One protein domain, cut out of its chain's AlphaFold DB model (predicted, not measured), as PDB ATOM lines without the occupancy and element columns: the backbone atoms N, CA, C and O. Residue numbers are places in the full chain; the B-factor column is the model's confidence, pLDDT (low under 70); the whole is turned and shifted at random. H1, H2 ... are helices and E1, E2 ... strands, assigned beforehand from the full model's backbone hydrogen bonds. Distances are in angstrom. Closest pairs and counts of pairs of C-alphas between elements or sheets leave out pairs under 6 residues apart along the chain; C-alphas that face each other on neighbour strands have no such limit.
ATOM      1  N   ALA A  48     190.269 166.214 129.574       98.19
ATOM      2  CA  ALA A  48     191.082 166.038 130.769       98.19
ATOM      3  C   ALA A  48     192.420 165.359 130.458       98.19
ATOM      4  O   ALA A  48     192.588 164.692 129.440       98.19
ATOM      5  N   THR A  49     193.371 165.509 131.375       97.69
ATOM      6  CA  THR A  49     194.556 164.650 131.460       97.69
ATOM      7  C   THR A  49     194.591 164.030 132.833       97.69
ATOM      8  O   THR A  49     194.394 164.726 133.827       97.69
ATOM      9  N   VAL A  50     194.882 162.736 132.873       97.62
ATOM     10  CA  VAL A  50     195.174 162.020 134.106       97.62
ATOM     11  C   VAL A  50     196.621 161.548 134.076       97.62
ATOM     12  O   VAL A  50     197.124 161.090 133.049       97.62
ATOM     13  N   THR A  51     197.288 161.677 135.216       97.62
ATOM     14  CA  THR A  51     198.655 161.197 135.416       97.62
ATOM     15  C   THR A  51     198.613 160.114 136.478       97.62
ATOM     16  O   THR A  51     198.407 160.390 137.660       97.62
ATOM     17  N   ALA A  52     198.751 158.872 136.034       97.12
ATOM     18  CA  ALA A  52     198.765 157.708 136.896       97.12
ATOM     19  C   ALA A  52     200.104 157.570 137.629       97.12
ATOM     20  O   ALA A  52     201.087 158.255 137.345       97.12
ATOM     21  N   VAL A  53     200.157 156.642 138.584       97.25
ATOM     22  CA  VAL A  53     201.426 156.170 139.136       97.25
ATOM     23  C   VAL A  53     202.288 155.647 137.990       97.25
ATOM     24  O   VAL A  53     201.795 154.963 137.092       97.25
ATOM     25  N   ARG A  54     203.585 155.950 138.029       95.31
ATOM     26  CA  ARG A  54     204.528 155.528 136.996       95.31
ATOM     27  C   ARG A  54     204.568 153.992 136.891       95.31
ATOM     28  O   ARG A  54     204.976 153.352 137.860       95.31
ATOM     29  N   PRO A  55     204.220 153.395 135.737       92.19
ATOM     30  CA  PRO A  55     204.130 151.948 135.601       92.19
ATOM     31  C   PRO A  55     205.496 151.288 135.627       92.19
ATOM     32  O   PRO A  55     206.434 151.835 135.038       92.19
ATOM     33  N   PRO A  56     205.638 150.118 136.268       90.44
ATOM     34  CA  PRO A  56     206.876 149.358 136.225       90.44
ATOM     35  C   PRO A  56     207.173 148.900 134.793       90.44
ATOM     36  O   PRO A  56     206.295 148.876 133.927       90.44
ATOM     37  N   ARG A  57     208.440 148.573 134.528       87.25
ATOM     38  CA  ARG A  57     208.823 147.932 133.266       87.25
ATOM     39  C   ARG A  57     208.293 146.508 133.232       87.25
ATOM     40  O   ARG A  57     208.372 145.809 134.239       87.25
ATOM     41  N   THR A  58     207.822 146.088 132.069       78.94
ATOM     42  CA  THR A  58     207.417 144.708 131.825       78.94
ATOM     43  C   THR A  58     208.618 143.781 131.988       78.94
ATOM     44  O   THR A  58     209.666 143.991 131.374       78.94
ATOM     45  N   ARG A  59     208.485 142.750 132.830       72.75
ATOM     46  CA  ARG A  59     209.536 141.740 133.028       72.75
ATOM     47  C   ARG A  59     209.629 140.806 131.802       72.75
ATOM     48  O   ARG A  59     208.631 140.145 131.491       72.75
ATOM     49  N   PRO A  60     210.799 140.686 131.137       60.94
ATOM     50  CA  PRO A  60     210.985 139.781 129.998       60.94
ATOM     51  C   PRO A  60     210.640 138.324 130.339       60.94
ATOM     52  O   PRO A  60     210.916 137.867 131.446       60.94
ATOM     53  N   GLY A  61     210.033 137.589 129.401       56.97
ATOM     54  CA  GLY A  61     209.784 136.142 129.523       56.97
ATOM     55  C   GLY A  61     208.637 135.717 130.451       56.97
ATOM     56  O   GLY A  61     208.291 134.542 130.479       56.97
ATOM     57  N   THR A  62     208.009 136.648 131.177       54.34
ATOM     58  CA  THR A  62     206.867 136.348 132.069       54.34
ATOM     59  C   THR A  62     205.502 136.633 131.442       54.34
ATOM     60  O   THR A  62     204.473 136.336 132.047       54.34
ATOM     61  N   ARG A  63     205.473 137.235 130.246       55.09
ATOM     62  CA  ARG A  63     204.253 137.729 129.601       55.09
ATOM     63  C   ARG A  63     204.318 137.544 128.095       55.09
ATOM     64  O   ARG A  63     205.217 138.082 127.461       55.09
ATOM     65  N   ARG A  64     203.292 136.924 127.520       53.03
ATOM     66  CA  ARG A  64     202.672 137.498 126.327       53.03
ATOM     67  C   ARG A  64     201.399 138.163 126.825       53.03
ATOM     68  O   ARG A  64     200.512 137.507 127.350       53.03
ATOM     69  N   VAL A  65     201.342 139.492 126.762       44.31
ATOM     70  CA  VAL A  65     200.207 140.290 127.273       44.31
ATOM     71  C   VAL A  65     198.876 139.851 126.640       44.31
ATOM     72  O   VAL A  65     197.838 139.925 127.295       44.31
ATOM     73  N   ARG A  66     198.941 139.303 125.419       47.31
ATOM     74  CA  ARG A  66     197.832 138.674 124.692       47.31
ATOM     75  C   ARG A  66     197.180 137.497 125.439       47.31
ATOM     76  O   ARG A  66     195.982 137.296 125.279       47.31
ATOM     77  N   ASP A  67     197.909 136.786 126.298       49.16
ATOM     78  CA  ASP A  67     197.381 135.638 127.057       49.16
ATOM     79  C   ASP A  67     196.414 136.069 128.178       49.16
ATOM     80  O   ASP A  67     195.792 135.232 128.830       49.16
ATOM     81  N   LEU A  68     196.291 137.378 128.440       57.12
ATOM     82  CA  LEU A  68     195.618 137.928 129.620       57.12
ATOM     83  C   LEU A  68     194.390 138.792 129.295       57.12
ATOM     84  O   LEU A  68     193.910 139.500 130.185       57.12
ATOM     85  N   ASP A  69     193.854 138.730 128.074       73.06
ATOM     86  CA  ASP A  69     192.586 139.378 127.721       73.06
ATOM     87  C   ASP A  69     191.633 138.392 127.034       73.06
ATOM     88  O   ASP A  69     191.918 137.876 125.956       73.06
ATOM     89  N   ALA A  70     190.500 138.118 127.682       69.50
ATOM     90  CA  ALA A  70     189.483 137.195 127.183       69.50
ATOM     91  C   ALA A  70     188.707 137.777 125.995       69.50
ATOM     92  O   ALA A  70     188.075 137.031 125.255       69.50
ATOM     93  N   SER A  71     188.757 139.099 125.807       77.00
ATOM     94  CA  SER A  71     188.151 139.752 124.651       77.00
ATOM     95  C   SER A  71     188.992 139.615 123.384       77.00
ATOM     96  O   SER A  71     188.540 139.971 122.298       77.00
ATOM     97  N   GLY A  72     190.239 139.154 123.511       69.12
ATOM     98  CA  GLY A  72     191.199 139.155 122.421       69.12
ATOM     99  C   GLY A  72     191.622 140.554 121.977       69.12
ATOM    100  O   GLY A  72     192.404 140.626 121.032       69.12
ATOM    101  N   ALA A  73     191.155 141.634 122.635       61.66
ATOM    102  CA  ALA A  73     191.494 143.022 122.329       61.66
ATOM    103  C   ALA A  73     193.011 143.228 122.376       61.66
ATOM    104  O   ALA A  73     193.656 143.343 123.414       61.66
ATOM    105  N   LEU A  74     193.604 143.165 121.193       52.97
ATOM    106  CA  LEU A  74     195.034 143.106 121.013       52.97
ATOM    107  C   LEU A  74     195.727 144.401 121.451       52.97
ATOM    108  O   LEU A  74     195.522 145.458 120.855       52.97
ATOM    109  N   THR A  75     196.727 144.248 122.312       51.03
ATOM    110  CA  THR A  75     198.033 144.877 122.092       51.03
ATOM    111  C   THR A  75     198.946 143.819 121.459       51.03
ATOM    112  O   THR A  75     199.430 142.935 122.167       51.03
ATOM    113  N   VAL A  76     199.146 143.842 120.131       45.94
ATOM    114  CA  VAL A  76     200.148 142.975 119.453       45.94
ATOM    115  C   VAL A  76     201.579 143.416 119.777       45.94
ATOM    116  O   VAL A  76     202.510 142.629 119.647       45.94
ATOM    117  N   GLN A  77     201.768 144.652 120.240       54.12
ATOM    118  CA  GLN A  77     203.079 145.137 120.651       54.12
ATOM    119  C   GLN A  77     203.406 144.717 122.085       54.12
ATOM    120  O   GLN A  77     202.579 144.844 122.993       54.12
ATOM    121  N   ASP A  78     204.644 144.260 122.284       59.22
ATOM    122  CA  ASP A  78     205.229 144.083 123.607       59.22
ATOM    123  C   ASP A  78     205.213 145.427 124.339       59.22
ATOM    124  O   ASP A  78     205.988 146.341 124.056       59.22
ATOM    125  N   GLN A  79     204.294 145.560 125.291       69.62
ATOM    126  CA  GLN A  79     204.210 146.733 126.149       69.62
ATOM    127  C   GLN A  79     205.505 146.843 126.964       69.62
ATOM    128  O   GLN A  79     205.758 145.999 127.824       69.62
ATOM    129  N   GLU A  80     206.305 147.899 126.763       78.19
ATOM    130  CA  GLU A  80     207.518 148.151 127.572       78.19
ATOM    131  C   GLU A  80     207.172 148.312 129.066       78.19
ATOM    132  O   GLU A  80     207.983 148.015 129.949       78.19
ATOM    133  N   TYR A  81     205.947 148.753 129.363       85.00
ATOM    134  CA  TYR A  81     205.480 149.048 130.711       85.00
ATOM    135  C   TYR A  81     204.171 148.348 131.039       85.00
ATOM    136  O   TYR A  81     203.284 148.217 130.203       85.00
ATOM    137  N   GLU A  82     204.012 147.990 132.307       86.44
ATOM    138  CA  GLU A  82     202.811 147.344 132.822       86.44
ATOM    139  C   GLU A  82     201.714 148.387 133.069       86.44
ATOM    140  O   GLU A  82     201.471 148.802 134.202       86.44
ATOM    141  N   PHE A  83     201.100 148.871 131.991       88.44
ATOM    142  CA  PHE A  83     200.113 149.941 132.046       88.44
ATOM    143  C   PHE A  83     198.897 149.614 131.188       88.44
ATOM    144  O   PHE A  83     199.040 149.214 130.037       88.44
ATOM    145  N   ARG A  84     197.702 149.784 131.752       88.88
ATOM    146  CA  ARG A  84     196.421 149.632 131.051       88.88
ATOM    147  C   ARG A  84     195.445 150.698 131.522       88.88
ATOM    148  O   ARG A  84     195.565 151.203 132.639       88.88
ATOM    149  N   TYR A  85     194.449 150.999 130.704       92.56
ATOM    150  CA  TYR A  85     193.359 151.890 131.071       92.56
ATOM    151  C   TYR A  85     192.070 151.478 130.367       92.56
ATOM    152  O   TYR A  85     192.105 150.889 129.291       92.56
ATOM    153  N   PHE A  86     190.940 151.747 131.010       92.94
ATOM    154  CA  PHE A  86     189.611 151.447 130.484       92.94
ATOM    155  C   PHE A  86     188.553 152.278 131.206       92.94
ATOM    156  O   PHE A  86     188.783 152.744 132.323       92.94
ATOM    157  N   PHE A  87     187.381 152.438 130.601       93.88
ATOM    158  CA  PHE A  87     186.214 152.962 131.307       93.88
ATOM    159  C   PHE A  87     185.496 151.833 132.052       93.88
ATOM    160  O   PHE A  87     185.310 150.745 131.507       93.88
ATOM    161  N   ASP A  88     185.097 152.061 133.305       91.19
ATOM    162  CA  ASP A  88     184.145 151.166 133.963       91.19
ATOM    163  C   ASP A  88     182.727 151.354 133.395       91.19
ATOM    164  O   ASP A  88     182.429 152.322 132.697       91.19
ATOM    165  N   HIS A  89     181.823 150.435 133.732       86.50
ATOM    166  CA  HIS A  89     180.405 150.483 133.343       86.50
ATOM    167  C   HIS A  89     179.649 151.744 133.828       86.50
ATOM    168  O   HIS A  89     178.513 151.955 133.419       86.50
ATOM    169  N   THR A  90     180.233 152.585 134.699       91.31
ATOM    170  CA  THR A  90     179.667 153.897 135.075       91.31
ATOM    171  C   THR A  90     180.279 155.066 134.302       91.31
ATOM    172  O   THR A  90     179.952 156.221 134.578       91.31
ATOM    173  N   GLY A  91     181.186 154.790 133.363       93.75
ATOM    174  CA  GLY A  91     181.911 155.797 132.598       93.75
ATOM    175  C   GLY A  91     183.049 156.458 133.376       93.75
ATOM    176  O   GLY A  91     183.512 157.519 132.972       93.75
ATOM    177  N   ARG A  92     183.527 155.891 134.492       96.44
ATOM    178  CA  ARG A  92     184.751 156.384 135.148       96.44
ATOM    179  C   ARG A  92     185.965 155.805 134.446       96.44
ATOM    180  O   ARG A  92     185.981 154.623 134.128       96.44
ATOM    181  N   LEU A  93     187.003 156.614 134.258       97.62
ATOM    182  CA  LEU A  93     188.269 156.117 133.725       97.62
ATOM    183  C   LEU A  93     189.035 155.406 134.843       97.62
ATOM    184  O   LEU A  93     189.213 155.966 135.924       97.62
ATOM    185  N   LEU A  94     189.508 154.193 134.587       97.00
ATOM    186  CA  LEU A  94     190.433 153.469 135.447       97.00
ATOM    187  C   LEU A  94     191.783 153.357 134.752       97.00
ATOM    188  O   LEU A  94     191.862 153.073 133.560       97.00
ATOM    189  N   THR A  95     192.849 153.537 135.523       96.06
ATOM    190  CA  THR A  95     194.223 153.237 135.110       96.06
ATOM    191  C   THR A  95     194.790 152.159 136.021       96.06
ATOM    192  O   THR A  95     194.640 152.246 137.242       96.06
ATOM    193  N   VAL A  96     195.473 151.180 135.436       94.06
ATOM    194  CA  VAL A  96     196.156 150.091 136.135       94.06
ATOM    195  C   VAL A  96     197.643 150.189 135.822       94.06
ATOM    196  O   VAL A  96     198.048 150.060 134.669       94.06
ATOM    197  N   SER A  97     198.444 150.442 136.852       93.56
ATOM    198  CA  SER A  97     199.887 150.655 136.771       93.56
ATOM    199  C   SER A  97     200.598 149.619 137.639       93.56
ATOM    200  O   SER A  97     200.638 149.741 138.865       93.56
ATOM    201  N   GLY A  98     201.080 148.538 137.021       89.94
ATOM    202  CA  GLY A  98     201.438 147.313 137.741       89.94
ATOM    203  C   GLY A  98     200.222 146.766 138.498       89.94
ATOM    204  O   GLY A  98     199.263 146.302 137.886       89.94
ATOM    205  N   THR A  99     200.242 146.864 139.826       91.56
ATOM    206  CA  THR A  99     199.135 146.477 140.722       91.56
ATOM    207  C   THR A  99     198.302 147.659 141.216       91.56
ATOM    208  O   THR A  99     197.274 147.456 141.859       91.56
ATOM    209  N   VAL A 100     198.711 148.897 140.925       96.12
ATOM    210  CA  VAL A 100     198.039 150.095 141.434       96.12
ATOM    211  C   VAL A 100     196.882 150.468 140.518       96.12
ATOM    212  O   VAL A 100     197.086 150.840 139.362       96.12
ATOM    213  N   LEU A 101     195.669 150.424 141.060       96.88
ATOM    214  CA  LEU A 101     194.464 150.936 140.427       96.88
ATOM    215  C   LEU A 101     194.203 152.371 140.874       96.88
ATOM    216  O   LEU A 101     194.220 152.681 142.067       96.88
ATOM    217  N   GLN A 102     193.888 153.235 139.916       97.94
ATOM    218  CA  GLN A 102     193.379 154.580 140.173       97.94
ATOM    219  C   GLN A 102     192.118 154.801 139.343       97.94
ATOM    220  O   GLN A 102     192.098 154.498 138.151       97.94
ATOM    221  N   GLN A 103     191.073 155.322 139.983       98.00
ATOM    222  CA  GLN A 103     189.831 155.726 139.329       98.00
ATOM    223  C   GLN A 103     189.802 157.245 139.203       98.00
ATOM    224  O   GLN A 103     190.183 157.958 140.136       98.00
ATOM    225  N   TRP A 104     189.304 157.731 138.075       98.44
ATOM    226  CA  TRP A 104     189.299 159.135 137.712       98.44
ATOM    227  C   TRP A 104     187.912 159.578 137.254       98.44
ATOM    228  O   TRP A 104     187.168 158.846 136.597       98.44
ATOM    229  N   ASP A 105     187.580 160.825 137.564       98.00
ATOM    230  CA  ASP A 105     186.581 161.563 136.810       98.00
ATOM    231  C   ASP A 105     187.158 161.913 135.431       98.00
ATOM    232  O   ASP A 105     188.119 162.685 135.364       98.00
ATOM    233  N   PRO A 106     186.615 161.367 134.330       97.75
ATOM    234  CA  PRO A 106     187.201 161.569 133.010       97.75
ATOM    235  C   PRO A 106     186.963 162.980 132.464       97.75
ATOM    236  O   PRO A 106     187.631 163.381 131.517       97.75
ATOM    237  N   ARG A 107     186.027 163.745 133.046       97.69
ATOM    238  CA  ARG A 107     185.738 165.115 132.614       97.69
ATOM    239  C   ARG A 107     186.589 166.141 133.339       97.69
ATOM    240  O   ARG A 107     186.921 167.168 132.761       97.69
ATOM    241  N   THR A 108     186.947 165.875 134.593       98.00
ATOM    242  CA  THR A 108     187.747 166.814 135.395       98.00
ATOM    243  C   THR A 108     189.190 166.364 135.610       98.00
ATOM    244  O   THR A 108     189.987 167.135 136.133       98.00
ATOM    245  N   GLY A 109     189.525 165.107 135.306       97.81
ATOM    246  CA  GLY A 109     190.823 164.498 135.614       97.81
ATOM    247  C   GLY A 109     191.063 164.252 137.110       97.81
ATOM    248  O   GLY A 109     192.183 163.962 137.523       97.81
ATOM    249  N   ARG A 110     190.033 164.382 137.958       98.25
ATOM    250  CA  ARG A 110     190.177 164.246 139.415       98.25
ATOM    251  C   ARG A 110     190.203 162.774 139.803       98.25
ATOM    252  O   ARG A 110     189.262 162.050 139.488       98.25
ATOM    253  N   GLN A 111     191.216 162.352 140.556       98.25
ATOM    254  CA  GLN A 111     191.242 161.010 141.138       98.25
ATOM    255  C   GLN A 111     190.118 160.856 142.174       98.25
ATOM    256  O   GLN A 111     189.987 161.677 143.086       98.25
ATOM    257  N   THR A 112     189.310 159.807 142.048       97.44
ATOM    258  CA  THR A 112     188.187 159.501 142.947       97.44
ATOM    259  C   THR A 112     188.454 158.313 143.859       97.44
ATOM    260  O   THR A 112     187.878 158.256 144.941       97.44
ATOM    261  N   ALA A 113     189.327 157.389 143.454       97.19
ATOM    262  CA  ALA A 113     189.730 156.240 144.258       97.19
ATOM    263  C   ALA A 113     191.148 155.786 143.895       97.19
ATOM    264  O   ALA A 113     191.628 156.037 142.785       97.19
ATOM    265  N   ARG A 114     191.811 155.109 144.836       96.69
ATOM    266  CA  ARG A 114     193.105 154.453 144.634       96.69
ATOM    267  C   ARG A 114     193.179 153.205 145.500       96.69
ATOM    268  O   ARG A 114     192.941 153.287 146.700       96.69
ATOM    269  N   PHE A 115     193.599 152.101 144.903       96.00
ATOM    270  CA  PHE A 115     193.804 150.832 145.587       96.00
ATOM    271  C   PHE A 115     195.034 150.129 145.013       96.00
ATOM    272  O   PHE A 115     195.279 150.198 143.811       96.00
ATOM    273  N   ASP A 116     195.818 149.474 145.863       96.31
ATOM    274  CA  ASP A 116     196.939 148.644 145.425       96.31
ATOM    275  C   ASP A 116     196.559 147.169 145.551       96.31
ATOM    276  O   ASP A 116     196.416 146.642 146.657       96.31
ATOM    277  N   ALA A 117     196.379 146.504 144.409       94.88
ATOM    278  CA  ALA A 117     196.020 145.094 144.354       94.88
ATOM    279  C   ALA A 117     197.147 144.168 144.827       94.88
ATOM    280  O   ALA A 117     196.902 142.975 144.985       94.88
ATOM    281  N   ASP A 118     198.347 144.688 145.101       93.38
ATOM    282  CA  ASP A 118     199.423 143.921 145.733       93.38
ATOM    283  C   ASP A 118     198.975 143.275 147.054       93.38
ATOM    284  O   ASP A 118     199.294 142.122 147.328       93.38
ATOM    285  N   ALA A 119     198.093 143.953 147.797       93.50
ATOM    286  CA  ALA A 119     197.478 143.440 149.021       93.50
ATOM    287  C   ALA A 119     196.628 142.166 148.819       93.50
ATOM    288  O   ALA A 119     196.200 141.541 149.788       93.50
ATOM    289  N   LEU A 120     196.335 141.786 147.572       93.56
ATOM    290  CA  LEU A 120     195.595 140.573 147.227       93.56
ATOM    291  C   LEU A 120     196.514 139.390 146.902       93.56
ATOM    292  O   LEU A 120     195.999 138.283 146.686       93.56
ATOM    293  N   ARG A 121     197.837 139.581 146.858       92.25
ATOM    294  CA  ARG A 121     198.768 138.476 146.620       92.25
ATOM    295  C   ARG A 121     198.673 137.424 147.732       92.25
ATOM    296  O   ARG A 121     198.370 137.761 148.874       92.25
ATOM    297  N   PRO A 122     198.860 136.133 147.408       89.25
ATOM    298  CA  PRO A 122     198.942 135.093 148.423       89.25
ATOM    299  C   PRO A 122     200.171 135.289 149.314       89.25
ATOM    300  O   PRO A 122     201.238 135.678 148.834       89.25
ATOM    301  N   ASP A 123     200.043 134.925 150.587       88.12
ATOM    302  CA  ASP A 123     201.188 134.850 151.490       88.12
ATOM    303  C   ASP A 123     202.247 133.889 150.924       88.12
ATOM    304  O   ASP A 123     201.931 132.785 150.470       88.12
ATOM    305  N   GLY A 124     203.512 134.316 150.940       85.12
ATOM    306  CA  GLY A 124     204.638 133.530 150.425       85.12
ATOM    307  C   GLY A 124     204.796 133.525 148.900       85.12
ATOM    308  O   GLY A 124     205.689 132.843 148.406       85.12
ATOM    309  N   ASP A 125     203.982 134.285 148.161       87.25
ATOM    310  CA  ASP A 125     204.064 134.403 146.698       87.25
ATOM    311  C   ASP A 125     204.010 135.883 146.249       87.25
ATOM    312  O   ASP A 125     203.033 136.338 145.642       87.25
ATOM    313  N   PRO A 126     205.045 136.680 146.585       84.81
ATOM    314  CA  PRO A 126     205.065 138.123 146.334       84.81
ATOM    315  C   PRO A 126     205.175 138.481 144.848       84.81
ATOM    316  O   PRO A 126     204.938 139.630 144.485       84.81
ATOM    317  N   ASP A 127     205.512 137.522 143.988       83.19
ATOM    318  CA  ASP A 127     205.615 137.703 142.539       83.19
ATOM    319  C   ASP A 127     204.400 137.140 141.784       83.19
ATOM    320  O   ASP A 127     204.388 137.151 140.549       83.19
ATOM    321  N   ALA A 128     203.357 136.697 142.504       85.88
ATOM    322  CA  ALA A 128     202.127 136.199 141.905       85.88
ATOM    323  C   ALA A 128     201.569 137.203 140.886       85.88
ATOM    324  O   ALA A 128     201.259 138.364 141.204       85.88
ATOM    325  N   LEU A 129     201.439 136.733 139.644       85.31
ATOM    326  CA  LEU A 129     200.889 137.516 138.547       85.31
ATOM    327  C   LEU A 129     199.389 137.714 138.747       85.31
ATOM    328  O   LEU A 129     198.674 136.810 139.188       85.31
ATOM    329  N   MET A 130     198.919 138.905 138.385       87.12
ATOM    330  CA  MET A 130     197.516 139.272 138.489       87.12
ATOM    331  C   MET A 130     197.002 139.867 137.185       87.12
ATOM    332  O   MET A 130     197.655 140.722 136.589       87.12
ATOM    333  N   THR A 131     195.804 139.448 136.789       88.25
ATOM    334  CA  THR A 131     195.036 140.088 135.719       88.25
ATOM    335  C   THR A 131     193.929 140.908 136.359       88.25
ATOM    336  O   THR A 131     193.139 140.390 137.151       88.25
ATOM    337  N   ILE A 132     193.878 142.190 136.011       91.19
ATOM    338  CA  ILE A 132     192.863 143.141 136.463       91.19
ATOM    339  C   ILE A 132     192.046 143.548 135.241       91.19
ATOM    340  O   ILE A 132     192.613 143.986 134.239       91.19
ATOM    341  N   ALA A 133     190.729 143.398 135.333       90.44
ATOM    342  CA  ALA A 133     189.799 143.663 134.241       90.44
ATOM    343  C   ALA A 133     188.516 144.358 134.742       90.44
ATOM    344  O   ALA A 133     188.227 144.314 135.950       90.44
ATOM    345  N   PRO A 134     187.753 145.009 133.845       91.69
ATOM    346  CA  PRO A 134     186.484 145.640 134.194       91.69
ATOM    347  C   PRO A 134     185.495 144.658 134.831       91.69
ATOM    348  O   PRO A 134     185.444 143.480 134.475       91.69
ATOM    349  N   TYR A 135     184.655 145.162 135.738       95.00
ATOM    350  CA  TYR A 135     183.508 144.430 136.269       95.00
ATOM    351  C   TYR A 135     182.227 145.279 136.151       95.00
ATOM    352  O   TYR A 135     182.278 146.490 136.399       95.00
ATOM    353  N   PRO A 136     181.074 144.672 135.809       93.69
ATOM    354  CA  PRO A 136     179.771 145.334 135.711       93.69
ATOM    355  C   PRO A 136     179.175 145.615 137.102       93.69
ATOM    356  O   PRO A 136     178.186 145.026 137.532       93.69
ATOM    357  N   GLY A 137     179.826 146.482 137.868       93.25
ATOM    358  CA  GLY A 137     179.361 146.883 139.190       93.25
ATOM    359  C   GLY A 137     180.130 148.088 139.700       93.25
ATOM    360  O   GLY A 137     181.342 148.187 139.503       93.25
ATOM    361  N   ARG A 138     179.422 149.049 140.305       92.62
ATOM    362  CA  ARG A 138     179.982 150.368 140.636       92.62
ATOM    363  C   ARG A 138     181.257 150.231 141.459       92.62
ATOM    364  O   ARG A 138     181.242 149.563 142.490       92.62
ATOM    365  N   ASN A 139     182.321 150.916 141.032       94.88
ATOM    366  CA  ASN A 139     183.626 150.888 141.693       94.88
ATOM    367  C   ASN A 139     184.213 149.474 141.836       94.88
ATOM    368  O   ASN A 139     184.977 149.220 142.766       94.88
ATOM    369  N   LYS A 140     183.839 148.537 140.961       96.00
ATOM    370  CA  LYS A 140     184.341 147.167 141.005       96.00
ATOM    371  C   LYS A 140     185.286 146.870 139.859       96.00
ATOM    372  O   LYS A 140     185.109 147.336 138.736       96.00
ATOM    373  N   VAL A 141     186.230 145.992 140.153       96.12
ATOM    374  CA  VAL A 141     187.078 145.318 139.170       96.12
ATOM    375  C   VAL A 141     187.097 143.827 139.455       96.12
ATOM    376  O   VAL A 141     186.895 143.396 140.595       96.12
ATOM    377  N   SER A 142     187.367 143.034 138.425       95.94
ATOM    378  CA  SER A 142     187.726 141.634 138.598       95.94
ATOM    379  C   SER A 142     189.241 141.493 138.691       95.94
ATOM    380  O   SER A 142     189.964 142.075 137.882       95.94
ATOM    381  N   VAL A 143     189.706 140.706 139.657       95.75
ATOM    382  CA  VAL A 143     191.115 140.382 139.880       95.75
ATOM    383  C   VAL A 143     191.281 138.869 139.861       95.75
ATOM    384  O   VAL A 143     190.678 138.149 140.663       95.75
ATOM    385  N   ILE A 144     192.125 138.389 138.959       93.81
ATOM    386  CA  ILE A 144     192.556 136.993 138.877       93.81
ATOM    387  C   ILE A 144     193.983 136.935 139.389       93.81
ATOM    388  O   ILE A 144     194.822 137.695 138.918       93.81
ATOM    389  N   VAL A 145     194.258 136.031 140.325       92.75
ATOM    390  CA  VAL A 145     195.628 135.681 140.720       92.75
ATOM    391  C   VAL A 145     195.978 134.399 139.978       92.75
ATOM    392  O   VAL A 145     195.341 133.372 140.208       92.75
ATOM    393  N   LEU A 146     196.944 134.459 139.062       87.75
ATOM    394  CA  LEU A 146     197.261 133.331 138.185       87.75
ATOM    395  C   LEU A 146     197.681 132.100 139.000       87.75
ATOM    396  O   LEU A 146     198.372 132.210 140.012       87.75
ATOM    397  N   GLY A 147     197.244 130.915 138.562       87.50
ATOM    398  CA  GLY A 147     197.500 129.656 139.267       87.50
ATOM    399  C   GLY A 147     196.622 129.441 140.506       87.50
ATOM    400  O   GLY A 147     196.748 128.412 141.171       87.50
ATOM    401  N   ARG A 148     195.726 130.381 140.843       91.44
ATOM    402  CA  ARG A 148     194.813 130.273 141.988       91.44
ATOM    403  C   ARG A 148     193.362 130.185 141.516       91.44
ATOM    404  O   ARG A 148     192.980 130.895 140.591       91.44
ATOM    405  N   PRO A 149     192.537 129.337 142.152       92.62
ATOM    406  CA  PRO A 149     191.143 129.202 141.771       92.62
ATOM    407  C   PRO A 149     190.337 130.458 142.113       92.62
ATOM    408  O   PRO A 149     190.504 131.066 143.176       92.62
ATOM    409  N   GLY A 150     189.389 130.767 141.236       93.69
ATOM    410  CA  GLY A 150     188.394 131.811 141.416       93.69
ATOM    411  C   GLY A 150     188.822 133.208 140.966       93.69
ATOM    412  O   GLY A 150     189.977 133.616 141.061       93.69
ATOM    413  N   ILE A 151     187.825 133.977 140.535       95.94
ATOM    414  CA  ILE A 151     187.956 135.388 140.164       95.94
ATOM    415  C   ILE A 151     187.447 136.232 141.333       95.94
ATOM    416  O   ILE A 151     186.325 136.035 141.806       95.94
ATOM    417  N   ARG A 152     188.251 137.180 141.817       97.25
ATOM    418  CA  ARG A 152     187.883 138.072 142.924       97.25
ATOM    419  C   ARG A 152     187.205 139.318 142.369       97.25
ATOM    420  O   ARG A 152     187.753 139.950 141.476       97.25
ATOM    421  N   VAL A 153     186.061 139.707 142.919       97.44
ATOM    422  CA  VAL A 153     185.446 141.013 142.643       97.44
ATOM    423  C   VAL A 153     185.824 141.950 143.775       97.44
ATOM    424  O   VAL A 153     185.551 141.652 144.939       97.44
ATOM    425  N   VAL A 154     186.472 143.060 143.445       97.94
ATOM    426  CA  VAL A 154     187.102 143.957 144.418       97.94
ATOM    427  C   VAL A 154     186.477 145.336 144.317       97.94
ATOM    428  O   VAL A 154     186.338 145.858 143.215       97.94
ATOM    429  N   ASP A 155     186.104 145.921 145.453       97.06
ATOM    430  CA  ASP A 155     185.781 147.342 145.532       97.06
ATOM    431  C   ASP A 155     187.065 148.170 145.527       97.06
ATOM    432  O   ASP A 155     187.922 148.011 146.391       97.06
ATOM    433  N   ILE A 156     187.213 149.062 144.556       95.88
ATOM    434  CA  ILE A 156     188.428 149.868 144.412       95.88
ATOM    435  C   ILE A 156     188.497 151.032 145.409       95.88
ATOM    436  O   ILE A 156     189.525 151.701 145.477       95.88
ATOM    437  N   THR A 157     187.415 151.324 146.139       95.62
ATOM    438  CA  THR A 157     187.398 152.427 147.113       95.62
ATOM    439  C   THR A 157     188.034 152.051 148.444       95.62
ATOM    440  O   THR A 157     188.651 152.908 149.074       95.62
ATOM    441  N   ASP A 158     187.914 150.788 148.851       94.31
ATOM    442  CA  ASP A 158     188.422 150.277 150.128       94.31
ATOM    443  C   ASP A 158     189.275 148.999 149.982       94.31
ATOM    444  O   ASP A 158     189.851 148.526 150.961       94.31
ATOM    445  N   GLY A 159     189.389 148.441 148.771       95.31
ATOM    446  CA  GLY A 159     190.147 147.221 148.490       95.31
ATOM    447  C   GLY A 159     189.443 145.925 148.888       95.31
ATOM    448  O   GLY A 159     190.027 144.842 148.792       95.31
ATOM    449  N   ARG A 160     188.193 145.992 149.356       97.31
ATOM    450  CA  ARG A 160     187.488 144.829 149.888       97.31
ATOM    451  C   ARG A 160     187.067 143.884 148.769       97.31
ATOM    452  O   ARG A 160     186.384 144.272 147.820       97.31
ATOM    453  N   VAL A 161     187.381 142.597 148.928       97.88
ATOM    454  CA  VAL A 161     186.807 141.534 148.089       97.88
ATOM    455  C   VAL A 161     185.328 141.389 148.442       97.88
ATOM    456  O   VAL A 161     184.981 140.989 149.554       97.88
ATOM    457  N   THR A 162     184.449 141.738 147.509       97.38
ATOM    458  CA  THR A 162     182.998 141.734 147.727       97.38
ATOM    459  C   THR A 162     182.311 140.490 147.200       97.38
ATOM    460  O   THR A 162     181.196 140.206 147.622       97.38
ATOM    461  N   ASP A 163     182.963 139.761 146.298       95.88
ATOM    462  CA  ASP A 163     182.457 138.517 145.727       95.88
ATOM    463  C   ASP A 163     183.620 137.655 145.195       95.88
ATOM    464  O   ASP A 163     184.722 138.156 144.940       95.88
ATOM    465  N   ARG A 164     183.388 136.349 145.047       94.94
ATOM    466  CA  ARG A 164     184.316 135.389 144.438       94.94
ATOM    467  C   ARG A 164     183.566 134.484 143.469       94.94
ATOM    468  O   ARG A 164     182.771 133.639 143.878       94.94
ATOM    469  N   VAL A 165     183.875 134.609 142.183       95.12
ATOM    470  CA  VAL A 165     183.323 133.738 141.142       95.12
ATOM    471  C   VAL A 165     184.136 132.452 141.101       95.12
ATOM    472  O   VAL A 165     185.356 132.493 140.968       95.12
ATOM    473  N   ARG A 166     183.465 131.306 141.247       92.62
ATOM    474  CA  ARG A 166     184.111 129.986 141.252       92.62
ATOM    475  C   ARG A 166     184.628 129.642 139.851       92.62
ATOM    476  O   ARG A 166     183.836 129.553 138.919       92.62
ATOM    477  N   THR A 167     185.934 129.410 139.738       92.06
ATOM    478  CA  THR A 167     186.632 128.934 138.531       92.06
ATOM    479  C   THR A 167     187.829 128.062 138.928       92.06
ATOM    480  O   THR A 167     188.239 128.067 140.092       92.06
ATOM    481  N   GLY A 168     188.410 127.336 137.968       90.75
ATOM    482  CA  GLY A 168     189.715 126.683 138.135       90.75
ATOM    483  C   GLY A 168     190.871 127.686 138.262       90.75
ATOM    484  O   GLY A 168     190.677 128.891 138.089       90.75
ATOM    485  N   GLY A 169     192.067 127.188 138.597       89.25
ATOM    486  CA  GLY A 169     193.290 128.000 138.725       89.25
ATOM    487  C   GLY A 169     194.044 128.249 137.414       89.25
ATOM    488  O   GLY A 169     195.055 128.943 137.400       89.25
ATOM    489  N   ASP A 170     193.552 127.680 136.322       89.44
ATOM    490  CA  ASP A 170     194.080 127.753 134.959       89.44
ATOM    491  C   ASP A 170     193.486 128.912 134.133       89.44
ATOM    492  O   ASP A 170     193.844 129.094 132.968       89.44
ATOM    493  N   VAL A 171     192.593 129.704 134.736       91.06
ATOM    494  CA  VAL A 171     192.045 130.928 134.141       91.06
ATOM    495  C   VAL A 171     193.129 132.005 134.089       91.06
ATOM    496  O   VAL A 171     193.730 132.354 135.105       91.06
ATOM    497  N   LEU A 172     193.355 132.555 132.898       86.56
ATOM    498  CA  LEU A 172     194.351 133.594 132.633       86.56
ATOM    499  C   LEU A 172     193.729 134.996 132.634       86.56
ATOM    500  O   LEU A 172     194.340 135.971 133.084       86.56
ATOM    501  N   SER A 173     192.489 135.092 132.161       88.50
ATOM    502  CA  SER A 173     191.728 136.334 132.071       88.50
ATOM    503  C   SER A 173     190.228 136.072 132.054       88.50
ATOM    504  O   SER A 173     189.778 134.946 131.831       88.50
ATOM    505  N   ALA A 174     189.453 137.124 132.313       92.50
ATOM    506  CA  ALA A 174     188.006 137.067 132.262       92.50
ATOM    507  C   ALA A 174     187.410 138.380 131.754       92.50
ATOM    508  O   ALA A 174     187.955 139.457 131.996       92.50
ATOM    509  N   GLN A 175     186.256 138.264 131.110       93.69
ATOM    510  CA  GLN A 175     185.380 139.365 130.727       93.69
ATOM    511  C   GLN A 175     183.990 139.061 131.284       93.69
ATOM    512  O   GLN A 175     183.489 137.950 131.132       93.69
ATOM    513  N   PHE A 176     183.351 140.027 131.933       95.06
ATOM    514  CA  PHE A 176     181.976 139.881 132.412       95.06
ATOM    515  C   PHE A 176     181.007 140.557 131.442       95.06
ATOM    516  O   PHE A 176     181.305 141.641 130.942       95.06
ATOM    517  N   GLY A 177     179.850 139.934 131.205       94.19
ATOM    518  CA  GLY A 177     178.762 140.568 130.457       94.19
ATOM    519  C   GLY A 177     178.120 141.727 131.238       94.19
ATOM    520  O   GLY A 177     178.314 141.806 132.453       94.19
ATOM    521  N   PRO A 178     177.341 142.611 130.591       91.94
ATOM    522  CA  PRO A 178     176.847 143.859 131.189       91.94
ATOM    523  C   PRO A 178     176.019 143.698 132.472       91.94
ATOM    524  O   PRO A 178     176.168 144.490 133.396       91.94
ATOM    525  N   GLY A 179     175.187 142.662 132.577       92.38
ATOM    526  CA  GLY A 179     174.420 142.335 133.783       92.38
ATOM    527  C   GLY A 179     175.174 141.433 134.761       92.38
ATOM    528  O   GLY A 179     174.628 141.009 135.781       92.38
ATOM    529  N   GLY A 180     176.421 141.069 134.451       93.19
ATOM    530  CA  GLY A 180     177.286 140.255 135.299       93.19
ATOM    531  C   GLY A 180     176.808 138.825 135.525       93.19
ATOM    532  O   GLY A 180     177.409 138.141 136.349       93.19
ATOM    533  N   ARG A 181     175.755 138.367 134.828       94.62
ATOM    534  CA  ARG A 181     175.199 136.999 134.886       94.62
ATOM    535  C   ARG A 181     176.039 135.994 134.106       94.62
ATOM    536  O   ARG A 181     176.129 134.833 134.509       94.62
ATOM    537  N   TYR A 182     176.646 136.437 133.014       96.25
ATOM    538  CA  TYR A 182     177.541 135.643 132.186       96.25
ATOM    539  C   TYR A 182     178.957 136.208 132.248       96.25
ATOM    540  O   TYR A 182     179.158 137.395 132.514       96.25
ATOM    541  N   PHE A 183     179.937 135.340 132.040       96.06
ATOM    542  CA  PHE A 183     181.339 135.719 131.973       96.06
ATOM    543  C   PHE A 183     182.083 134.795 131.016       96.06
ATOM    544  O   PHE A 183     181.802 133.599 130.953       96.06
ATOM    545  N   ALA A 184     183.005 135.364 130.259       95.38
ATOM    546  CA  ALA A 184     183.940 134.640 129.425       95.38
ATOM    547  C   ALA A 184     185.266 134.501 130.174       95.38
ATOM    548  O   ALA A 184     185.668 135.415 130.897       95.38
ATOM    549  N   VAL A 185     185.936 133.368 130.011       93.56
ATOM    550  CA  VAL A 185     187.277 133.119 130.542       93.56
ATOM    551  C   VAL A 185     188.181 132.616 129.433       93.56
ATOM    552  O   VAL A 185     187.761 131.802 128.614       93.56
ATOM    553  N   MET A 186     189.428 133.080 129.437       89.19
ATOM    554  CA  MET A 186     190.498 132.455 128.668       89.19
ATOM    555  C   MET A 186     191.257 131.501 129.583       89.19
ATOM    556  O   MET A 186     191.740 131.908 130.647       89.19
ATOM    557  N   ARG A 187     191.352 130.235 129.186       87.94
ATOM    558  CA  ARG A 187     192.060 129.188 129.929       87.94
ATOM    559  C   ARG A 187     193.252 128.708 129.126       87.94
ATOM    560  O   ARG A 187     193.193 128.637 127.902       87.94
ATOM    561  N   ARG A 188     194.328 128.368 129.836       80.38
ATOM    562  CA  ARG A 188     195.624 128.033 129.228       80.38
ATOM    563  C   ARG A 188     195.545 126.908 128.195       80.38
ATOM    564  O   ARG A 188     196.170 127.024 127.151       80.38
ATOM    565  N   ASP A 189     194.773 125.866 128.491       77.19
ATOM    566  CA  ASP A 189     194.790 124.624 127.708       77.19
ATOM    567  C   ASP A 189     193.513 124.416 126.876       77.19
ATOM    568  O   ASP A 189     193.504 123.622 125.937       77.19
ATOM    569  N   THR A 190     192.416 125.103 127.214       82.44
ATOM    570  CA  THR A 190     191.103 124.897 126.572       82.44
ATOM    571  C   THR A 190     190.616 126.092 125.758       82.44
ATOM    572  O   THR A 190     189.621 125.971 125.042       82.44
ATOM    573  N   GLY A 191     191.325 127.221 125.807       85.81
ATOM    574  CA  GLY A 191     190.965 128.420 125.060       85.81
ATOM    575  C   GLY A 191     189.808 129.190 125.699       85.81
ATOM    576  O   GLY A 191     189.671 129.251 126.925       85.81
ATOM    577  N   LEU A 192     188.992 129.821 124.851       90.25
ATOM    578  CA  LEU A 192     187.886 130.677 125.278       90.25
ATOM    579  C   LEU A 192     186.651 129.844 125.665       90.25
ATOM    580  O   LEU A 192     186.167 129.009 124.896       90.25
ATOM    581  N   GLU A 193     186.097 130.122 126.842       93.81
ATOM    582  CA  GLU A 193     184.858 129.525 127.351       93.81
ATOM    583  C   GLU A 193     183.914 130.626 127.848       93.81
ATOM    584  O   GLU A 193     184.359 131.595 128.462       93.81
ATOM    585  N   VAL A 194     182.601 130.464 127.654       95.62
ATOM    586  CA  VAL A 194     181.582 131.356 128.230       95.62
ATOM    587  C   VAL A 194     180.727 130.585 129.217       95.62
ATOM    588  O   VAL A 194     180.210 129.507 128.921       95.62
ATOM    589  N   TRP A 195     180.543 131.168 130.392       96.12
ATOM    590  CA  TRP A 195     179.899 130.557 131.538       96.12
ATOM    591  C   TRP A 195     178.746 131.415 132.043       96.12
ATOM    592  O   TRP A 195     178.811 132.642 132.096       96.12
ATOM    593  N   ARG A 196     177.685 130.747 132.485       95.38
ATOM    594  CA  ARG A 196     176.602 131.328 133.270       95.38
ATOM    595  C   ARG A 196     176.923 131.180 134.753       95.38
ATOM    596  O   ARG A 196     177.160 130.068 135.235       95.38
ATOM    597  N   ARG A 197     176.866 132.289 135.491       92.69
ATOM    598  CA  ARG A 197     176.945 132.300 136.957       92.69
ATOM    599  C   ARG A 197     175.653 131.774 137.574       92.69
ATOM    600  O   ARG A 197     174.563 131.933 137.021       92.69
ATOM    601  N   GLY A 198     175.787 131.193 138.755       87.38
ATOM    602  CA  GLY A 198     174.697 130.607 139.521       87.38
ATOM    603  C   GLY A 198     175.201 129.417 140.323       87.38
ATOM    604  O   GLY A 198     176.408 129.179 140.394       87.38
ATOM    605  N   ASP A 199     174.266 128.676 140.901       83.50
ATOM    606  CA  ASP A 199     174.536 127.389 141.527       83.50
ATOM    607  C   ASP A 199     173.628 126.330 140.873       83.50
ATOM    608  O   ASP A 199     172.416 126.356 141.104       83.50
ATOM    609  N   PRO A 200     174.152 125.469 139.975       86.25
ATOM    610  CA  PRO A 200     175.557 125.340 139.585       86.25
ATOM    611  C   PRO A 200     176.014 126.388 138.553       86.25
ATOM    612  O   PRO A 200     175.229 126.909 137.755       86.25
ATOM    613  N   VAL A 201     177.324 126.641 138.524       90.69
ATOM    614  CA  VAL A 201     177.994 127.355 137.426       90.69
ATOM    615  C   VAL A 201     177.993 126.452 136.188       90.69
ATOM    616  O   VAL A 201     178.314 125.268 136.290       90.69
ATOM    617  N   ARG A 202     177.613 126.985 135.020       92.75
ATOM    618  CA  ARG A 202     177.418 126.181 133.800       92.75
ATOM    619  C   ARG A 202     178.057 126.825 132.577       92.75
ATOM    620  O   ARG A 202     177.769 127.979 132.281       92.75
ATOM    621  N   MET A 203     178.844 126.054 131.831       93.56
ATOM    622  CA  MET A 203     179.372 126.469 130.531       93.56
ATOM    623  C   MET A 203     178.231 126.531 129.508       93.56
ATOM    624  O   MET A 203     177.408 125.615 129.428       93.56
ATOM    625  N   VAL A 204     178.161 127.632 128.765       94.56
ATOM    626  CA  VAL A 204     177.134 127.897 127.746       94.56
ATOM    627  C   VAL A 204     177.710 128.010 126.334       94.56
ATOM    628  O   VAL A 204     176.980 127.735 125.388       94.56
ATOM    629  N   ILE A 205     178.995 128.354 126.183       93.00
ATOM    630  CA  ILE A 205     179.734 128.338 124.907       93.00
ATOM    631  C   ILE A 205     181.150 127.809 125.177       93.00
ATOM    632  O   ILE A 205     181.749 128.157 126.194       93.00
ATOM    633  N   GLY A 206     181.688 127.013 124.253       89.12
ATOM    634  CA  GLY A 206     183.049 126.475 124.313       89.12
ATOM    635  C   GLY A 206     183.150 125.072 124.926       89.12
ATOM    636  O   GLY A 206     182.117 124.430 125.150       89.12
ATOM    637  N   PRO A 207     184.379 124.574 125.157       91.06
ATOM    638  CA  PRO A 207     185.665 125.250 124.920       91.06
ATOM    639  C   PRO A 207     185.955 125.503 123.433       91.06
ATOM    640  O   PRO A 207     185.538 124.729 122.574       91.06
ATOM    641  N   MET A 208     186.646 126.604 123.126       86.31
ATOM    642  CA  MET A 208     187.037 126.987 121.764       86.31
ATOM    643  C   MET A 208     188.559 127.049 121.656       86.31
ATOM    644  O   MET A 208     189.153 128.121 121.751       86.31
ATOM    645  N   SER A 209     189.177 125.885 121.448       74.88
ATOM    646  CA  SER A 209     190.635 125.721 121.451       74.88
ATOM    647  C   SER A 209     191.358 126.505 120.349       74.88
ATOM    648  O   SER A 209     192.476 126.936 120.581       74.88
ATOM    649  N   GLY A 210     190.718 126.743 119.195       69.38
ATOM    650  CA  GLY A 210     191.318 127.508 118.089       69.38
ATOM    651  C   GLY A 210     191.250 129.032 118.258       69.38
ATOM    652  O   GLY A 210     191.989 129.771 117.611       69.38
ATOM    653  N   VAL A 211     190.393 129.535 119.155       74.69
ATOM    654  CA  VAL A 211     190.270 130.979 119.392       74.69
ATOM    655  C   VAL A 211     191.408 131.431 120.298       74.69
ATOM    656  O   VAL A 211     191.441 131.114 121.484       74.69
ATOM    657  N   GLY A 212     192.328 132.217 119.740       63.19
ATOM    658  CA  GLY A 212     193.442 132.786 120.495       63.19
ATOM    659  C   GLY A 212     194.683 131.899 120.600       63.19
ATOM    660  O   GLY A 212     195.631 132.325 121.250       63.19
ATOM    661  N   GLU A 213     194.708 130.743 119.926       60.16
ATOM    662  CA  GLU A 213     195.803 129.757 119.972       60.16
ATOM    663  C   GLU A 213     197.142 130.300 119.440       60.16
ATOM    664  O   GLU A 213     198.207 129.940 119.940       60.16
ATOM    665  N   SER A 214     197.116 131.208 118.455       59.38
ATOM    666  CA  SER A 214     198.330 131.754 117.843       59.38
ATOM    667  C   SER A 214     198.348 133.275 117.792       59.38
ATOM    668  O   SER A 214     197.347 133.920 117.490       59.38
ATOM    669  N   SER A 215     199.529 133.869 118.000       56.31
ATOM    670  CA  SER A 215     199.747 135.318 117.895       56.31
ATOM    671  C   SER A 215     199.439 135.893 116.504       56.31
ATOM    672  O   SER A 215     199.251 137.101 116.393       56.31
ATOM    673  N   ILE A 216     199.350 135.044 115.475       57.12
ATOM    674  CA  ILE A 216     199.060 135.428 114.083       57.12
ATOM    675  C   ILE A 216     197.562 135.399 113.734       57.12
ATOM    676  O   ILE A 216     197.179 135.965 112.718       57.12
ATOM    677  N   THR A 217     196.711 134.792 114.573       61.91
ATOM    678  CA  THR A 217     195.244 134.745 114.402       61.91
ATOM    679  C   THR A 217     194.558 135.486 115.544       61.91
ATOM    680  O   THR A 217     194.083 134.892 116.516       61.91
ATOM    681  N   PRO A 218     194.617 136.822 115.563       72.25
ATOM    682  CA  PRO A 218     193.907 137.577 116.575       72.25
ATOM    683  C   PRO A 218     192.398 137.450 116.432       72.25
ATOM    684  O   PRO A 218     191.863 137.326 115.334       72.25
ATOM    685  N   TYR A 219     191.723 137.531 117.570       82.06
ATOM    686  CA  TYR A 219     190.276 137.463 117.646       82.06
ATOM    687  C   TYR A 219     189.720 138.673 118.394       82.06
ATOM    688  O   TYR A 219     190.437 139.397 119.093       82.06
ATOM    689  N   ARG A 220     188.415 138.877 118.256       88.12
ATOM    690  CA  ARG A 220     187.607 139.723 119.126       88.12
ATOM    691  C   ARG A 220     186.455 138.917 119.674       88.12
ATOM    692  O   ARG A 220     185.733 138.283 118.916       88.12
ATOM    693  N   ALA A 221     186.291 138.944 120.984       91.50
ATOM    694  CA  ALA A 221     185.191 138.314 121.682       91.50
ATOM    695  C   ALA A 221     184.538 139.335 122.615       91.50
ATOM    696  O   ALA A 221     185.206 139.955 123.445       91.50
ATOM    697  N   VAL A 222     183.237 139.555 122.453       93.38
ATOM    698  CA  VAL A 222     182.511 140.586 123.199       93.38
ATOM    699  C   VAL A 222     181.117 140.108 123.581       93.38
ATOM    700  O   VAL A 222     180.408 139.482 122.790       93.38
ATOM    701  N   PHE A 223     180.700 140.439 124.800       94.62
ATOM    702  CA  PHE A 223     179.282 140.430 125.146       94.62
ATOM    703  C   PHE A 223     178.619 141.619 124.459       94.62
ATOM    704  O   PHE A 223     179.006 142.756 124.710       94.62
ATOM    705  N   LEU A 224     177.635 141.347 123.602       93.88
ATOM    706  CA  LEU A 224     176.825 142.399 122.980       93.88
ATOM    707  C   LEU A 224     175.739 142.886 123.944       93.88
ATOM    708  O   LEU A 224     175.379 144.054 123.960       93.88
ATOM    709  N   ASP A 225     175.212 141.965 124.748       92.44
ATOM    710  CA  ASP A 225     174.235 142.210 125.801       92.44
ATOM    711  C   ASP A 225     174.224 141.012 126.773       92.44
ATOM    712  O   ASP A 225     175.157 140.203 126.800       92.44
ATOM    713  N   ASP A 226     173.186 140.901 127.604       91.12
ATOM    714  CA  ASP A 226     173.034 139.806 128.565       91.12
ATOM    715  C   ASP A 226     172.624 138.462 127.947       91.12
ATOM    716  O   ASP A 226     172.650 137.454 128.651       91.12
ATOM    717  N   ASP A 227     172.285 138.414 126.659       93.31
ATOM    718  CA  ASP A 227     171.810 137.210 125.975       93.31
ATOM    719  C   ASP A 227     172.652 136.830 124.750       93.31
ATOM    720  O   ASP A 227     172.516 135.712 124.240       93.31
ATOM    721  N   ARG A 228     173.531 137.722 124.277       95.50
ATOM    722  CA  ARG A 228     174.330 137.540 123.065       95.50
ATOM    723  C   ARG A 228     175.825 137.715 123.293       95.50
ATOM    724  O   ARG A 228     176.286 138.634 123.968       95.50
ATOM    725  N   PHE A 229     176.590 136.860 122.622       96.25
ATOM    726  CA  PHE A 229     178.048 136.894 122.597       96.25
ATOM    727  C   PHE A 229     178.537 136.833 121.156       96.25
ATOM    728  O   PHE A 229     178.070 135.993 120.391       96.25
ATOM    729  N   LEU A 230     179.461 137.706 120.776       96.06
ATOM    730  CA  LEU A 230     180.037 137.745 119.438       96.06
ATOM    731  C   LEU A 230     181.499 137.326 119.493       96.06
ATOM    732  O   LEU A 230     182.240 137.756 120.373       96.06
ATOM    733  N   ILE A 231     181.900 136.504 118.527       93.38
ATOM    734  CA  ILE A 231     183.282 136.099 118.291       93.38
ATOM    735  C   ILE A 231     183.621 136.393 116.836       93.38
ATOM    736  O   ILE A 231     183.029 135.812 115.931       93.38
ATOM    737  N   ALA A 232     184.576 137.283 116.620       90.19
ATOM    738  CA  ALA A 232     185.176 137.574 115.334       90.19
ATOM    739  C   ALA A 232     186.598 137.007 115.338       90.19
ATOM    740  O   ALA A 232     187.471 137.513 116.040       90.19
ATOM    741  N   ALA A 233     186.810 135.913 114.622       84.06
ATOM    742  CA  ALA A 233     188.075 135.193 114.582       84.06
ATOM    743  C   ALA A 233     188.261 134.577 113.201       84.06
ATOM    744  O   ALA A 233     187.279 134.204 112.557       84.06
ATOM    745  N   ASP A 234     189.519 134.456 112.786       79.31
ATOM    746  CA  ASP A 234     189.898 133.924 111.481       79.31
ATOM    747  C   ASP A 234     189.186 134.691 110.352       79.31
ATOM    748  O   ASP A 234     189.373 135.900 110.213       79.31
ATOM    749  N   ASP A 235     188.333 134.014 109.592       80.50
ATOM    750  CA  ASP A 235     187.566 134.532 108.464       80.50
ATOM    751  C   ASP A 235     186.086 134.764 108.797       80.50
ATOM    752  O   ASP A 235     185.269 134.972 107.900       80.50
ATOM    753  N   ALA A 236     185.692 134.703 110.070       86.81
ATOM    754  CA  ALA A 236     184.283 134.659 110.426       86.81
ATOM    755  C   ALA A 236     183.922 135.513 111.637       86.81
ATOM    756  O   ALA A 236     184.625 135.572 112.646       86.81
ATOM    757  N   VAL A 237     182.724 136.092 111.570       92.31
ATOM    758  CA  VAL A 237     182.043 136.683 112.722       92.31
ATOM    759  C   VAL A 237     180.858 135.803 113.081       92.31
ATOM    760  O   VAL A 237     179.961 135.598 112.268       92.31
ATOM    761  N   ARG A 238     180.841 135.280 114.304       93.88
ATOM    762  CA  ARG A 238     179.797 134.398 114.830       93.88
ATOM    763  C   ARG A 238     179.124 135.058 116.020       93.88
ATOM    764  O   ARG A 238     179.792 135.488 116.955       93.88
ATOM    765  N   ILE A 239     177.798 135.111 115.996       95.75
ATOM    766  CA  ILE A 239     176.971 135.646 117.076       95.75
ATOM    767  C   ILE A 239     176.210 134.490 117.700       95.75
ATOM    768  O   ILE A 239     175.450 133.801 117.027       95.75
ATOM    769  N   TYR A 240     176.388 134.294 118.993       95.62
ATOM    770  CA  TYR A 240     175.732 133.272 119.790       95.62
ATOM    771  C   TYR A 240     174.614 133.904 120.603       95.62
ATOM    772  O   TYR A 240     174.780 135.009 121.121       95.62
ATOM    773  N   ARG A 241     173.501 133.184 120.764       95.44
ATOM    774  CA  ARG A 241     172.470 133.504 121.752       95.44
ATOM    775  C   ARG A 241     172.480 132.441 122.845       95.44
ATOM    776  O   ARG A 241     172.445 131.245 122.555       95.44
ATOM    777  N   PHE A 242     172.547 132.852 124.108       92.81
ATOM    778  CA  PHE A 242     172.621 131.900 125.213       92.81
ATOM    779  C   PHE A 242     171.348 131.053 125.300       92.81
ATOM    780  O   PHE A 242     170.234 131.568 125.317       92.81
ATOM    781  N   GLY A 243     171.521 129.735 125.400       86.50
ATOM    782  CA  GLY A 243     170.415 128.774 125.448       86.50
ATOM    783  C   GLY A 243     170.014 128.204 124.087       86.50
ATOM    784  O   GLY A 243     169.318 127.190 124.055       86.50
ATOM    785  N   GLU A 244     170.500 128.777 122.986       90.44
ATOM    786  CA  GLU A 244     170.367 128.190 121.654       90.44
ATOM    787  C   GLU A 244     171.514 127.212 121.366       90.44
ATOM    788  O   GLU A 244     172.587 127.265 121.973       90.44
ATOM    789  N   ARG A 245     171.272 126.265 120.453       85.31
ATOM    790  CA  ARG A 245     172.322 125.374 119.947       85.31
ATOM    791  C   ARG A 245     173.006 126.048 118.762       85.31
ATOM    792  O   ARG A 245     172.338 126.369 117.789       85.31
ATOM    793  N   GLY A 246     174.330 126.175 118.820       85.88
ATOM    794  CA  GLY A 246     175.116 126.797 117.753       85.88
ATOM    795  C   GLY A 246     175.094 128.327 117.805       85.88
ATOM    796  O   GLY A 246     174.770 128.923 118.831       85.88
ATOM    797  N   TYR A 247     175.501 128.955 116.704       89.12
ATOM    798  CA  TYR A 247     175.432 130.405 116.539       89.12
ATOM    799  C   TYR A 247     174.049 130.811 116.007       89.12
ATOM    800  O   TYR A 247     173.464 130.124 115.175       89.12
ATOM    801  N   ALA A 248     173.544 131.949 116.475       92.00
ATOM    802  CA  ALA A 248     172.325 132.579 115.974       92.00
ATOM    803  C   ALA A 248     172.551 133.263 114.612       92.00
ATOM    804  O   ALA A 248     171.622 133.378 113.816       92.00
ATOM    805  N   ALA A 249     173.778 133.721 114.345       91.50
ATOM    806  CA  ALA A 249     174.194 134.249 113.048       91.50
ATOM    807  C   ALA A 249     175.687 133.990 112.809       91.50
ATOM    808  O   ALA A 249     176.477 133.985 113.756       91.50
ATOM    809  N   ALA A 250     176.069 133.811 111.547       91.19
ATOM    810  CA  ALA A 250     177.459 133.766 111.120       91.19
ATOM    811  C   ALA A 250     177.639 134.550 109.820       91.19
ATOM    812  O   ALA A 250     176.810 134.467 108.916       91.19
ATOM    813  N   PHE A 251     178.737 135.289 109.745       90.38
ATOM    814  CA  PHE A 251     179.169 136.043 108.578       90.38
ATOM    815  C   PHE A 251     180.540 135.517 108.185       90.38
ATOM    816  O   PHE A 251     181.476 135.608 108.981       90.38
ATOM    817  N   LEU A 252     180.630 134.937 106.992       86.12
ATOM    818  CA  LEU A 252     181.862 134.381 106.449       86.12
ATOM    819  C   LEU A 252     182.476 135.395 105.489       86.12
ATOM    820  O   LEU A 252     181.836 135.844 104.539       86.12
ATOM    821  N   PHE A 253     183.721 135.756 105.751       80.12
ATOM    822  CA  PHE A 253     184.529 136.639 104.930       80.12
ATOM    823  C   PHE A 253     185.399 135.743 104.055       80.12
ATOM    824  O   PHE A 253     186.595 135.599 104.290       80.12
ATOM    825  N   ALA A 254     184.738 135.077 103.104       58.22
ATOM    826  CA  ALA A 254     185.331 134.069 102.243       58.22
ATOM    827  C   ALA A 254     186.553 134.622 101.507       58.22
ATOM    828  O   ALA A 254     186.432 135.507 100.661       58.22
ATOM    829  N   ASP A 255     187.709 134.049 101.811       54.12
ATOM    830  CA  ASP A 255     188.751 133.847 100.820       54.12
ATOM    831  C   ASP A 255     189.610 132.645 101.264       54.12
ATOM    832  O   ASP A 255     190.384 132.737 102.223       54.12
ATOM    833  N   PRO A 256     189.469 131.489 100.601       43.62
ATOM    834  CA  PRO A 256     190.282 130.312 100.887       43.62
ATOM    835  C   PRO A 256     191.759 130.489 100.490       43.62
ATOM    836  O   PRO A 256     192.563 129.597 100.762       43.62
ATOM    837  N   THR A 257     192.134 131.605  99.849       46.09
ATOM    838  CA  THR A 257     193.523 131.923  99.485       46.09
ATOM    839  C   THR A 257     194.251 132.806 100.497       46.09
ATOM    840  O   THR A 257     195.467 132.968 100.371       46.09
ATOM    841  N   PHE A 258     193.569 133.340 101.520       49.81
ATOM    842  CA  PHE A 258     194.244 134.181 102.507       49.81
ATOM    843  C   PHE A 258     195.145 133.372 103.432       49.81
ATOM    844  O   PHE A 258     194.770 132.357 104.024       49.81
ATOM    845  N   SER A 259     196.359 133.888 103.591       49.75
ATOM    846  CA  SER A 259     197.277 133.428 104.615       49.75
ATOM    847  C   SER A 259     196.919 134.087 105.945       49.75
ATOM    848  O   SER A 259     196.523 135.252 106.005       49.75
ATOM    849  N   THR A 260     197.074 133.358 107.049       52.59
ATOM    850  CA  THR A 260     197.054 133.950 108.393       52.59
ATOM    851  C   THR A 260     197.963 135.184 108.445       52.59
ATOM    852  O   THR A 260     199.179 135.034 108.326       52.59
ATOM    853  N   GLY A 261     197.387 136.378 108.637       56.50
ATOM    854  CA  GLY A 261     198.127 137.644 108.748       56.50
ATOM    855  C   GLY A 261     197.622 138.809 107.885       56.50
ATOM    856  O   GLY A 261     198.002 139.943 108.166       56.50
TER     857      GLY A 261
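This is residues 48 to 261 of the 326 residues of an uncharacterized protein of Streptomyces sp. SLBN-192 (UniProt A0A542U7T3). Four small sheets of four strands follow one another like the blades of an unfinished propeller, their first strands E2, E6, E10 and E14 along the inner side of an arc that does not close: E2 and E14 are apart. The blades are strongly twisted except the last, E14 to E17. The 214 printed residues hold 17 named strands and two four-residue helices, H1 between E1 and E2, H2 between E5 and E6. The class is mostly strand, though under half of the residues are in named elements; each sheet is antiparallel, in chain order. The whole is compact and rounded, with a radius of gyration of the C-alphas of 17.6 A and spans of 48 by 41 by 40 A.

E1, residues 48 to 51, pairs with no named strand; its closest C-alpha to E4, residues 100 to 104, is that of Val 50, 7.5 A from Trp 104. H1, residues 65 to 68, only grazes two sheets: E6 to E9 and E10 to E13. Each sheet is a meander, each strand the antiparallel neighbour of the one before, and successive strands in it form hairpins. In the first, E2, residues 83 to 87, has N 84 and O 96 of E3, residues 93 to 97, 3.0 A apart; E5, residues 111 to 116, is an edge strand. H2, residues 117 to 120, only grazes the next sheet, E6 (130 to 134), E7 (140 to 145), E8 (151 to 155) and E9 (161 to 165), where N 131 and O 144 are 2.9 A apart. The closest C-alphas of E2 and E6 are those of Phe 86 and Pro 134, 7.6 A apart. The sheets E6 to E9 and E10 to E13 are face to face, with planes 32 degrees apart; the C-alphas of Thr 131 and Ser 173, the closest of E6 and E10, are 6.2 A apart. In this third sheet, E10 (171 to 176), E11 (182 to 187), E12 (191 to 196) and E13 (202 to 208), N 185 and O 193 are 2.8 A apart. It is also face to face with the sheet E14 (219 to 223), E15 (228 to 233), E16 (236 to 241) and E17 (249 to 252), with planes 20 degrees apart, in a stack of sheets; there N 231 and O 238 are 2.8 A apart. Both helices are too short for an O i to N i+4 pair; in each the one O i to N i+3 pair is within hydrogen-bond range.

E1 begins at C-alpha 48, (191.082, 166.038, 130.769). E10, nearest to the mean of the C-alphas, begins at C-alpha 171, (192.045, 130.928, 134.141). E12 measures 16.8 A from first to last C-alpha, E16 16.4 A and E15 16.3 A. E17 ends at C-alpha 252, (181.862, 134.381, 106.449).

The C-alphas farthest apart, those of Asp 158 and Thr 257, are 54.1 A apart. The printed part has no cut. The long links are E1 to H1 and H1 to E2. The model's mean pLDDT over the printed part is 86.0; 33 residues are under 70, among them 60 to 68, 72 to 79, 212 to 217 and 254 to 261.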